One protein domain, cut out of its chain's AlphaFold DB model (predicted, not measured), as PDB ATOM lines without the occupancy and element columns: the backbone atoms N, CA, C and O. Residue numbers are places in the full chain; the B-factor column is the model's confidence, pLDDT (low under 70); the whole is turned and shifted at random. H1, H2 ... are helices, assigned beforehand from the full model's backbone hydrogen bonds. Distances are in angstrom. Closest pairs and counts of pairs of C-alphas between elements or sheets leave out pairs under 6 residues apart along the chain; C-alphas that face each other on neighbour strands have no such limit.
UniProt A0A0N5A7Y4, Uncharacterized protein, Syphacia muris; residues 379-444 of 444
ATOM      1  N   PRO A 379     631.939 490.062 479.761       81.88
ATOM      2  CA  PRO A 379     632.961 489.355 478.996       81.88
ATOM      3  C   PRO A 379     632.667 489.385 477.491       81.88
ATOM      4  O   PRO A 379     631.524 489.538 477.063       81.88
ATOM      5  N   ASN A 380     633.704 489.189 476.675       83.19
ATOM      6  CA  ASN A 380     633.631 489.291 475.211       83.19
ATOM      7  C   ASN A 380     632.734 488.250 474.515       83.19
ATOM      8  O   ASN A 380     632.441 488.392 473.334       83.19
ATOM      9  N   CYS A 381     632.287 487.217 475.230       82.19
ATOM     10  CA  CYS A 381     631.414 486.165 474.711       82.19
ATOM     11  C   CYS A 381     629.913 486.512 474.759       82.19
ATOM     12  O   CYS A 381     629.082 485.720 474.304       82.19
ATOM     13  N   VAL A 382     629.559 487.671 475.320       86.12
ATOM     14  CA  VAL A 382     628.176 488.074 475.598       86.12
ATOM     15  C   VAL A 382     627.395 488.406 474.331       86.12
ATOM     16  O   VAL A 382     626.260 487.949 474.196       86.12
ATOM     17  N   LEU A 383     627.983 489.139 473.374       86.00
ATOM     18  CA  LEU A 383     627.293 489.383 472.101       86.00
ATOM     19  C   LEU A 383     627.072 488.072 471.349       86.00
ATOM     20  O   LEU A 383     625.954 487.806 470.927       86.00
ATOM     21  N   GLY A 384     628.087 487.207 471.269       87.50
ATOM     22  CA  GLY A 384     627.938 485.886 470.656       87.50
ATOM     23  C   GLY A 384     626.790 485.068 471.265       87.50
ATOM     24  O   GLY A 384     626.068 484.399 470.535       87.50
ATOM     25  N   PHE A 385     626.564 485.162 472.581       90.31
ATOM     26  CA  PHE A 385     625.407 484.551 473.249       90.31
ATOM     27  C   PHE A 385     624.062 485.167 472.843       90.31
ATOM     28  O   PHE A 385     623.119 484.428 472.569       90.31
ATOM     29  N   ALA A 386     623.973 486.495 472.753       89.06
ATOM     30  CA  ALA A 386     622.776 487.174 472.257       89.06
ATOM     31  C   ALA A 386     622.411 486.742 470.829       89.06
ATOM     32  O   ALA A 386     621.239 486.532 470.518       89.06
ATOM     33  N   LEU A 387     623.420 486.547 469.978       89.06
ATOM     34  CA  LEU A 387     623.239 486.064 468.611       89.06
ATOM     35  C   LEU A 387     622.788 484.599 468.575       89.06
ATOM     36  O   LEU A 387     621.837 484.289 467.864       89.06
ATOM     37  N   ASP A 388     623.403 483.723 469.380       89.19
ATOM     38  CA  ASP A 388     622.975 482.321 469.510       89.19
ATOM     39  C   ASP A 388     621.497 482.216 469.929       89.19
ATOM     40  O   ASP A 388     620.762 481.366 469.430       89.19
ATOM     41  N   TYR A 389     621.042 483.097 470.826       89.44
ATOM     42  CA  TYR A 389     619.644 483.158 471.246       89.44
ATOM     43  C   TYR A 389     618.718 483.598 470.101       89.44
ATOM     44  O   TYR A 389     617.715 482.933 469.849       89.44
ATOM     45  N   LEU A 390     619.054 484.664 469.365       88.69
ATOM     46  CA  LEU A 390     618.219 485.169 468.262       88.69
ATOM     47  C   LEU A 390     618.143 484.233 467.053       88.69
ATOM     48  O   LEU A 390     617.168 484.277 466.307       88.69
ATOM     49  N   GLU A 391     619.151 483.389 466.845       87.62
ATOM     50  CA  GLU A 391     619.110 482.361 465.799       87.62
ATOM     51  C   GLU A 391     618.082 481.261 466.094       87.62
ATOM     52  O   GLU A 391     617.566 480.639 465.165       87.62
ATOM     53  N   VAL A 392     617.759 481.037 467.371       87.19
ATOM     54  CA  VAL A 392     616.761 480.048 467.803       87.19
ATOM     55  C   VAL A 392     615.399 480.695 468.071       87.19
ATOM     56  O   VAL A 392     614.369 480.117 467.724       87.19
ATOM     57  N   TYR A 393     615.376 481.903 468.639       85.56
ATOM     58  CA  TYR A 393     614.162 482.637 468.992       85.56
ATOM     59  C   TYR A 393     614.042 483.919 468.167       85.56
ATOM     60  O   TYR A 393     614.670 484.934 468.455       85.56
ATOM     61  N   THR A 394     613.175 483.889 467.156       82.56
ATOM     62  CA  THR A 394     612.948 485.023 466.243       82.56
ATOM     63  C   THR A 394     611.649 485.781 466.529       82.56
ATOM     64  O   THR A 394     611.144 486.474 465.649       82.56
ATOM     65  N   SER A 395     611.046 485.600 467.707       85.31
ATOM     66  CA  SER A 395     609.828 486.327 468.081       85.31
ATOM     67  C   SER A 395     610.136 487.802 468.352       85.31
ATOM     68  O   SER A 395     611.227 488.135 468.814       85.31
ATOM     69  N   ASP A 396     609.158 488.686 468.142       83.38
ATOM     70  CA  ASP A 396     609.309 490.120 468.437       83.38
ATOM     71  C   ASP A 396     609.740 490.365 469.895       83.38
ATOM     72  O   ASP A 396     610.536 491.259 470.175       83.38
ATOM     73  N   GLY A 397     609.275 489.523 470.829       84.94
ATOM     74  CA  GLY A 397     609.683 489.567 472.235       84.94
ATOM     75  C   GLY A 397     611.162 489.230 472.454       84.94
ATOM     76  O   GLY A 397     611.837 489.921 473.216       84.94
ATOM     77  N   ALA A 398     611.690 488.219 471.757       84.50
ATOM     78  CA  ALA A 398     613.103 487.843 471.827       84.50
ATOM     79  C   ALA A 398     614.014 488.943 471.256       84.50
ATOM     80  O   ALA A 398     615.048 489.269 471.844       84.50
ATOM     81  N   VAL A 399     613.602 489.558 470.141       84.88
ATOM     82  CA  VAL A 399     614.315 490.686 469.522       84.88
ATOM     83  C   VAL A 399     614.321 491.900 470.447       84.88
ATOM     84  O   VAL A 399     615.386 492.472 470.689       84.88
ATOM     85  N   ALA A 400     613.165 492.261 471.014       86.56
ATOM     86  CA  ALA A 400     613.050 493.375 471.953       86.56
ATOM     87  C   ALA A 400     613.945 493.175 473.183       86.56
ATOM     88  O   ALA A 400     614.693 494.076 473.551       86.56
ATOM     89  N   LEU A 401     613.945 491.973 473.764       86.44
ATOM     90  CA  LEU A 401     614.793 491.642 474.905       86.44
ATOM     91  C   LEU A 401     616.287 491.818 474.598       86.44
ATOM     92  O   LEU A 401     617.008 492.438 475.380       86.44
ATOM     93  N   VAL A 402     616.763 491.274 473.474       86.25
ATOM     94  CA  VAL A 402     618.180 491.385 473.095       86.25
ATOM     95  C   VAL A 402     618.552 492.827 472.763       86.25
ATOM     96  O   VAL A 402     619.638 493.273 473.134       86.25
ATOM     97  N   ARG A 403     617.658 493.584 472.121       86.19
ATOM     98  CA  ARG A 403     617.856 495.017 471.881       86.19
ATOM     99  C   ARG A 403     618.035 495.776 473.193       86.19
ATOM    100  O   ARG A 403     619.018 496.501 473.338       86.19
ATOM    101  N   ASP A 404     617.115 495.591 474.133       85.75
ATOM    102  CA  ASP A 404     617.123 496.288 475.419       85.75
ATOM    103  C   ASP A 404     618.384 495.918 476.223       85.75
ATOM    104  O   ASP A 404     619.049 496.788 476.792       85.75
ATOM    105  N   PHE A 405     618.787 494.644 476.172       85.69
ATOM    106  CA  PHE A 405     620.046 494.170 476.739       85.69
ATOM    107  C   PHE A 405     621.273 494.848 476.109       85.69
ATOM    108  O   PHE A 405     622.114 495.384 476.829       85.69
ATOM    109  N   ILE A 406     621.382 494.859 474.775       83.94
ATOM    110  CA  ILE A 406     622.502 495.490 474.063       83.94
ATOM    111  C   ILE A 406     622.564 496.984 474.396       83.94
ATOM    112  O   ILE A 406     623.650 497.517 474.627       83.94
ATOM    113  N   HIS A 407     621.416 497.662 474.457       83.38
ATOM    114  CA  HIS A 407     621.352 499.069 474.835       83.38
ATOM    115  C   HIS A 407     621.894 499.297 476.255       83.38
ATOM    116  O   HIS A 407     622.700 500.204 476.462       83.38
ATOM    117  N   ALA A 408     621.511 498.461 477.224       80.06
ATOM    118  CA  ALA A 408     622.044 498.530 478.584       80.06
ATOM    119  C   ALA A 408     623.560 498.241 478.631       80.06
ATOM    120  O   ALA A 408     624.320 498.997 479.238       80.06
ATOM    121  N   ALA A 409     624.017 497.206 477.920       76.75
ATOM    122  CA  ALA A 409     625.419 496.789 477.868       76.75
ATOM    123  C   ALA A 409     626.350 497.847 477.240       76.75
ATOM    124  O   ALA A 409     627.501 497.992 477.662       76.75
ATOM    125  N   ARG A 410     625.864 498.636 476.269       71.12
ATOM    126  CA  ARG A 410     626.620 499.744 475.644       71.12
ATOM    127  C   ARG A 410     627.082 500.797 476.647       71.12
ATOM    128  O   ARG A 410     628.148 501.380 476.465       71.12
ATOM    129  N   CYS A 411     626.328 501.013 477.721       61.44
ATOM    130  CA  CYS A 411     626.697 501.957 478.773       61.44
ATOM    131  C   CYS A 411     627.891 501.476 479.627       61.44
ATOM    132  O   CYS A 411     628.433 502.264 480.402       61.44
ATOM    133  N   GLY A 412     628.308 500.205 479.499       59.19
ATOM    134  CA  GLY A 412     629.352 499.563 480.311       59.19
ATOM    135  C   GLY A 412     630.774 499.546 479.723       59.19
ATOM    136  O   GLY A 412     631.712 499.227 480.448       59.19
ATOM    137  N   GLY A 413     630.976 499.910 478.447       60.91
ATOM    138  CA  GLY A 413     632.294 499.932 477.776       60.91
ATOM    139  C   GLY A 413     632.452 498.931 476.614       60.91
ATOM    140  O   GLY A 413     631.552 498.148 476.329       60.91
ATOM    141  N   ASN A 414     633.602 498.954 475.918       58.97
ATOM    142  CA  ASN A 414     633.799 498.332 474.586       58.97
ATOM    143  C   ASN A 414     634.458 496.929 474.582       58.97
ATOM    144  O   ASN A 414     635.188 496.604 473.652       58.97
ATOM    145  N   SER A 415     634.265 496.093 475.608       69.38
ATOM    146  CA  SER A 415     635.011 494.820 475.743       69.38
ATOM    147  C   SER A 415     634.161 493.542 475.772       69.38
ATOM    148  O   SER A 415     634.678 492.485 476.131       69.38
ATOM    149  N   TRP A 416     632.876 493.614 475.415       80.50
ATOM    150  CA  TRP A 416     631.922 492.504 475.576       80.50
ATOM    151  C   TRP A 416     631.504 491.802 474.267       80.50
ATOM    152  O   TRP A 416     630.612 490.953 474.263       80.50
ATOM    153  N   TYR A 417     632.202 492.097 473.169       82.19
ATOM    154  CA  TYR A 417     632.012 491.470 471.862       82.19
ATOM    155  C   TYR A 417     633.334 491.302 471.105       82.19
ATOM    156  O   TYR A 417     634.314 491.997 471.381       82.19
ATOM    157  N   THR A 418     633.358 490.385 470.137       84.75
ATOM    158  CA  THR A 418     634.458 490.225 469.173       84.75
ATOM    159  C   THR A 418     634.097 490.816 467.805       84.75
ATOM    160  O   THR A 418     632.922 490.979 467.481       84.75
ATOM    161  N   GLU A 419     635.093 491.091 466.957       84.44
ATOM    162  CA  GLU A 419     634.860 491.526 465.567       84.44
ATOM    163  C   GLU A 419     634.032 490.491 464.779       84.44
ATOM    164  O   GLU A 419     633.137 490.847 464.010       84.44
ATOM    165  N   SER A 420     634.255 489.196 465.037       87.25
ATOM    166  CA  SER A 420     633.436 488.124 464.461       87.25
ATOM    167  C   SER A 420     631.970 488.192 464.887       87.25
ATOM    168  O   SER A 420     631.098 487.904 464.068       87.25
ATOM    169  N   ASP A 421     631.679 488.602 466.124       86.75
ATOM    170  CA  ASP A 421     630.298 488.747 466.591       86.75
ATOM    171  C   ASP A 421     629.600 489.924 465.900       86.75
ATOM    172  O   ASP A 421     628.451 489.793 465.487       86.75
ATOM    173  N   ILE A 422     630.297 491.049 465.693       84.31
ATOM    174  CA  ILE A 422     629.757 492.203 464.951       84.31
ATOM    175  C   ILE A 422     629.427 491.812 463.505       84.31
ATOM    176  O   ILE A 422     628.339 492.114 463.005       84.31
ATOM    177  N   LEU A 423     630.329 491.084 462.840       85.62
ATOM    178  CA  LEU A 423     630.092 490.575 461.487       85.62
ATOM    179  C   LEU A 423     628.914 489.596 461.438       85.62
ATOM    180  O   LEU A 423     628.108 489.654 460.509       85.62
ATOM    181  N   ARG A 424     628.785 488.711 462.431       87.69
ATOM    182  CA  ARG A 424     627.652 487.783 462.536       87.69
ATOM    183  C   ARG A 424     626.338 488.532 462.754       87.69
ATOM    184  O   ARG A 424     625.373 488.254 462.048       87.69
ATOM    185  N   ALA A 425     626.313 489.524 463.643       84.25
ATOM    186  CA  ALA A 425     625.128 490.323 463.949       84.25
ATOM    187  C   ALA A 425     624.558 491.044 462.717       84.25
ATOM    188  O   ALA A 425     623.343 491.058 462.527       84.25
ATOM    189  N   LYS A 426     625.425 491.561 461.833       83.25
ATOM    190  CA  LYS A 426     625.024 492.199 460.561       83.25
ATOM    191  C   LYS A 426     624.265 491.259 459.615       83.25
ATOM    192  O   LYS A 426     623.519 491.733 458.763       83.25
ATOM    193  N   ASN A 427     624.445 489.947 459.761       82.88
ATOM    194  CA  ASN A 427     623.830 488.936 458.903       82.88
ATOM    195  C   ASN A 427     622.529 488.343 459.475       82.88
ATOM    196  O   ASN A 427     621.854 487.594 458.768       82.88
ATOM    197  N   ILE A 428     622.150 488.664 460.719       79.75
ATOM    198  CA  ILE A 428     620.895 488.187 461.315       79.75
ATOM    199  C   ILE A 428     619.739 489.086 460.863       79.75
ATOM    200  O   ILE A 428     619.710 490.285 461.142       79.75
ATOM    201  N   SER A 429     618.755 488.498 460.179       70.12
ATOM    202  CA  SER A 429     617.633 489.225 459.567       70.12
ATOM    203  C   SER A 429     616.778 490.002 460.572       70.12
ATOM    204  O   SER A 429     616.355 491.111 460.257       70.12
ATOM    205  N   SER A 430     616.568 489.461 461.776       71.00
ATOM    206  CA  SER A 430     615.812 490.115 462.854       71.00
ATOM    207  C   SER A 430     616.529 491.332 463.447       71.00
ATOM    208  O   SER A 430     615.879 492.270 463.900       71.00
ATOM    209  N   ILE A 431     617.863 491.362 463.393       72.81
ATOM    210  CA  ILE A 431     618.666 492.526 463.790       72.81
ATOM    211  C   ILE A 431     618.697 493.558 462.657       72.81
ATOM    212  O   ILE A 431     618.630 494.759 462.905       72.81
ATOM    213  N   ALA A 432     618.748 493.108 461.401       65.62
ATOM    214  CA  ALA A 432     618.776 493.987 460.233       65.62
ATOM    215  C   ALA A 432     617.504 494.846 460.072       65.62
ATOM    216  O   ALA A 432     617.560 495.899 459.425       65.62
ATOM    217  N   SER A 433     616.377 494.409 460.649       72.00
ATOM    218  CA  SER A 433     615.117 495.159 460.707       72.00
ATOM    219  C   SER A 433     615.048 496.207 461.823       72.00
ATOM    220  O   SER A 433     614.143 497.034 461.782       72.00
ATOM    221  N   GLU A 434     615.991 496.219 462.774       80.06
ATOM    222  CA  GLU A 434     616.028 497.155 463.908       80.06
ATOM    223  C   GLU A 434     616.996 498.327 463.630       80.06
ATOM    224  O   GLU A 434     618.220 498.144 463.671       80.06
ATOM    225  N   PRO A 435     616.497 499.553 463.360       81.25
ATOM    226  CA  PRO A 435     617.327 500.672 462.901       81.25
ATOM    227  C   PRO A 435     618.440 501.065 463.882       81.25
ATOM    228  O   PRO A 435     619.571 501.300 463.466       81.25
ATOM    229  N   GLU A 436     618.142 501.082 465.183       77.69
ATOM    230  CA  GLU A 436     619.077 501.503 466.239       77.69
ATOM    231  C   GLU A 436     620.194 500.480 466.498       77.69
ATOM    232  O   GLU A 436     621.326 500.830 466.854       77.69
ATOM    233  N   LEU A 437     619.895 499.185 466.335       76.31
ATOM    234  CA  LEU A 437     620.910 498.136 466.416       76.31
ATOM    235  C   LEU A 437     621.815 498.184 465.192       76.31
ATOM    236  O   LEU A 437     623.033 498.098 465.341       76.31
ATOM    237  N   ARG A 438     621.231 498.382 464.008       79.94
ATOM    238  CA  ARG A 438     621.964 498.491 462.749       79.94
ATOM    239  C   ARG A 438     622.910 499.686 462.727       79.94
ATOM    240  O   ARG A 438     624.078 499.507 462.409       79.94
ATOM    241  N   GLU A 439     622.442 500.868 463.119       82.81
ATOM    242  CA  GLU A 439     623.285 502.067 463.184       82.81
ATOM    243  C   GLU A 439     624.496 501.853 464.102       82.81
ATOM    244  O   GLU A 439     625.625 502.191 463.755       82.81
ATOM    245  N   TRP A 440     624.292 501.236 465.264       81.81
ATOM    246  CA  TRP A 440     625.402 500.919 466.158       81.81
ATOM    247  C   TRP A 440     626.352 499.866 465.588       81.81
ATOM    248  O   TRP A 440     627.563 500.034 465.721       81.81
ATOM    249  N   LEU A 441     625.831 498.810 464.956       80.50
ATOM    250  CA  LEU A 441     626.654 497.805 464.282       80.50
ATOM    251  C   LEU A 441     627.453 498.404 463.124       80.50
ATOM    252  O   LEU A 441     628.521 497.899 462.819       80.50
ATOM    253  N   ASP A 442     626.958 499.441 462.453       82.00
ATOM    254  CA  ASP A 442     627.689 500.117 461.377       82.00
ATOM    255  C   ASP A 442     628.782 501.059 461.917       82.00
ATOM    256  O   ASP A 442     629.780 501.298 461.238       82.00
ATOM    257  N   ASN A 443     628.619 501.548 463.151       79.19
ATOM    258  CA  ASN A 443     629.566 502.429 463.841       79.19
ATOM    259  C   ASN A 443     630.661 501.691 464.640       79.19
ATOM    260  O   ASN A 443     631.566 502.349 465.157       79.19
ATOM    261  N   ASN A 444     630.574 500.363 464.767       74.06
ATOM    262  CA  ASN A 444     631.556 499.495 465.434       74.06
ATOM    263  C   ASN A 444     632.004 498.384 464.479       74.06
ATOM    264  O   ASN A 444     633.163 497.947 464.625       74.06
TER     265      ASN A 444
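What this domain is: This is residues 379 to 444 of the 444 residues of an uncharacterized protein of Syphacia muris (UniProt A0A0N5A7Y4). A helical hairpin, H1 and H2, faces a second part made by H3, the short H4 and H5, and the four longer helices stand round the middle in the order H2, H1, H3, H5. This ring is nearly closed: H5 comes close to H2 without clearly touching it, and H4 sits near the end of the ring where H1 ends and H2 begins. The printed part has 66 residues, with five named helices in the order H1, H2, H3, H4, H5 and no named strand; the class is all helix. The whole is compact, with a radius of gyration of the C-alphas of 10.7 A, and its rounded outline spans 28 by 21 by 20 A.

How they stand to each other: H1, residues 382 to 392, and H2, residues 396 to 410, form a helical hairpin joined by a tight link of 3 residues. They run opposite ways at a shallow tilt of 6 degrees and touch, the closest C-alphas being those of Ala 386 and Val 402, 6.3 A apart. H2 touches H1 with residues 398 to 402 alone. H3, residues 419 to 426, touches H1, with the C-alphas of Gly 384 and Asp 421 closest at 5.5 A. H1 and H3 run the same way at a shallow tilt of 34 degrees, only just short of steep. H2 and H3, which follow each other in the chain, are apart. H4, residues 429 to 432, is close to three helices but not clearly touching them: the closest C-alphas are those of Leu 390 in H1 and Ser 430 at 7.7 A, Val 399 in H2 and Ser 430 at 6.9 A, and Lys 426 in H3 and Ala 432 at 6.5 A. H5, residues 435 to 443, touches H4 only at the corner by their link, and only just, with 3 pairs of C-alphas within 8 A; the closest are those of Ala 432 and Arg 438, 6.1 A apart. H5 also touches H3, with the C-alphas of Ile 422 and Leu 441 closest at 6.4 A. H3 and H5 run opposite ways at a shallow tilt of 32 degrees. H2 and H5 are close but not clearly touching: the C-alphas of Arg 403 and Leu 437, their closest, are 7.0 A apart, and the two run the same way at a steep tilt of 41 degrees. H1 and H5 are apart. Every O i to N i+4 pair is within hydrogen-bond range in H2, H3 and H5, while H1 has 6 of 7; H4 is too short for such a pair, and its 1 pair of O i and N i+3 is within range.

Where its parts are: H1 begins at C-alpha 382, at (628.176, 488.074, 475.598), and measures 16.0 A from first to last C-alpha. H2, the longest helix with 15 residues, measures 21.1 A and begins at C-alpha 396, at (609.309, 490.120, 468.437). H3 has 8 residues and measures 11.1 A; H4 has 4 residues and measures 4.9 A. H5 measures 12.4 A and ends at C-alpha 443, at (629.566, 502.429, 463.841), one residue before Asn 444, the chain's last residue.

The domain as a whole: The two C-alphas farthest apart are those of Ser 395 and Gly 413, at 28.0 A, and the first and last printed C-alphas, of Pro 379 and Asn 444, are 17.0 A apart. The printed part has no cut. The links from H1 to H2, H3 to H4 and H4 to H5 are tight, the link from H2 to H3 is short with 8 residues, and no link is long. The mean pLDDT of the printed part is 81.1, and it is under 70 at residues 411 to 415 and at residue 432.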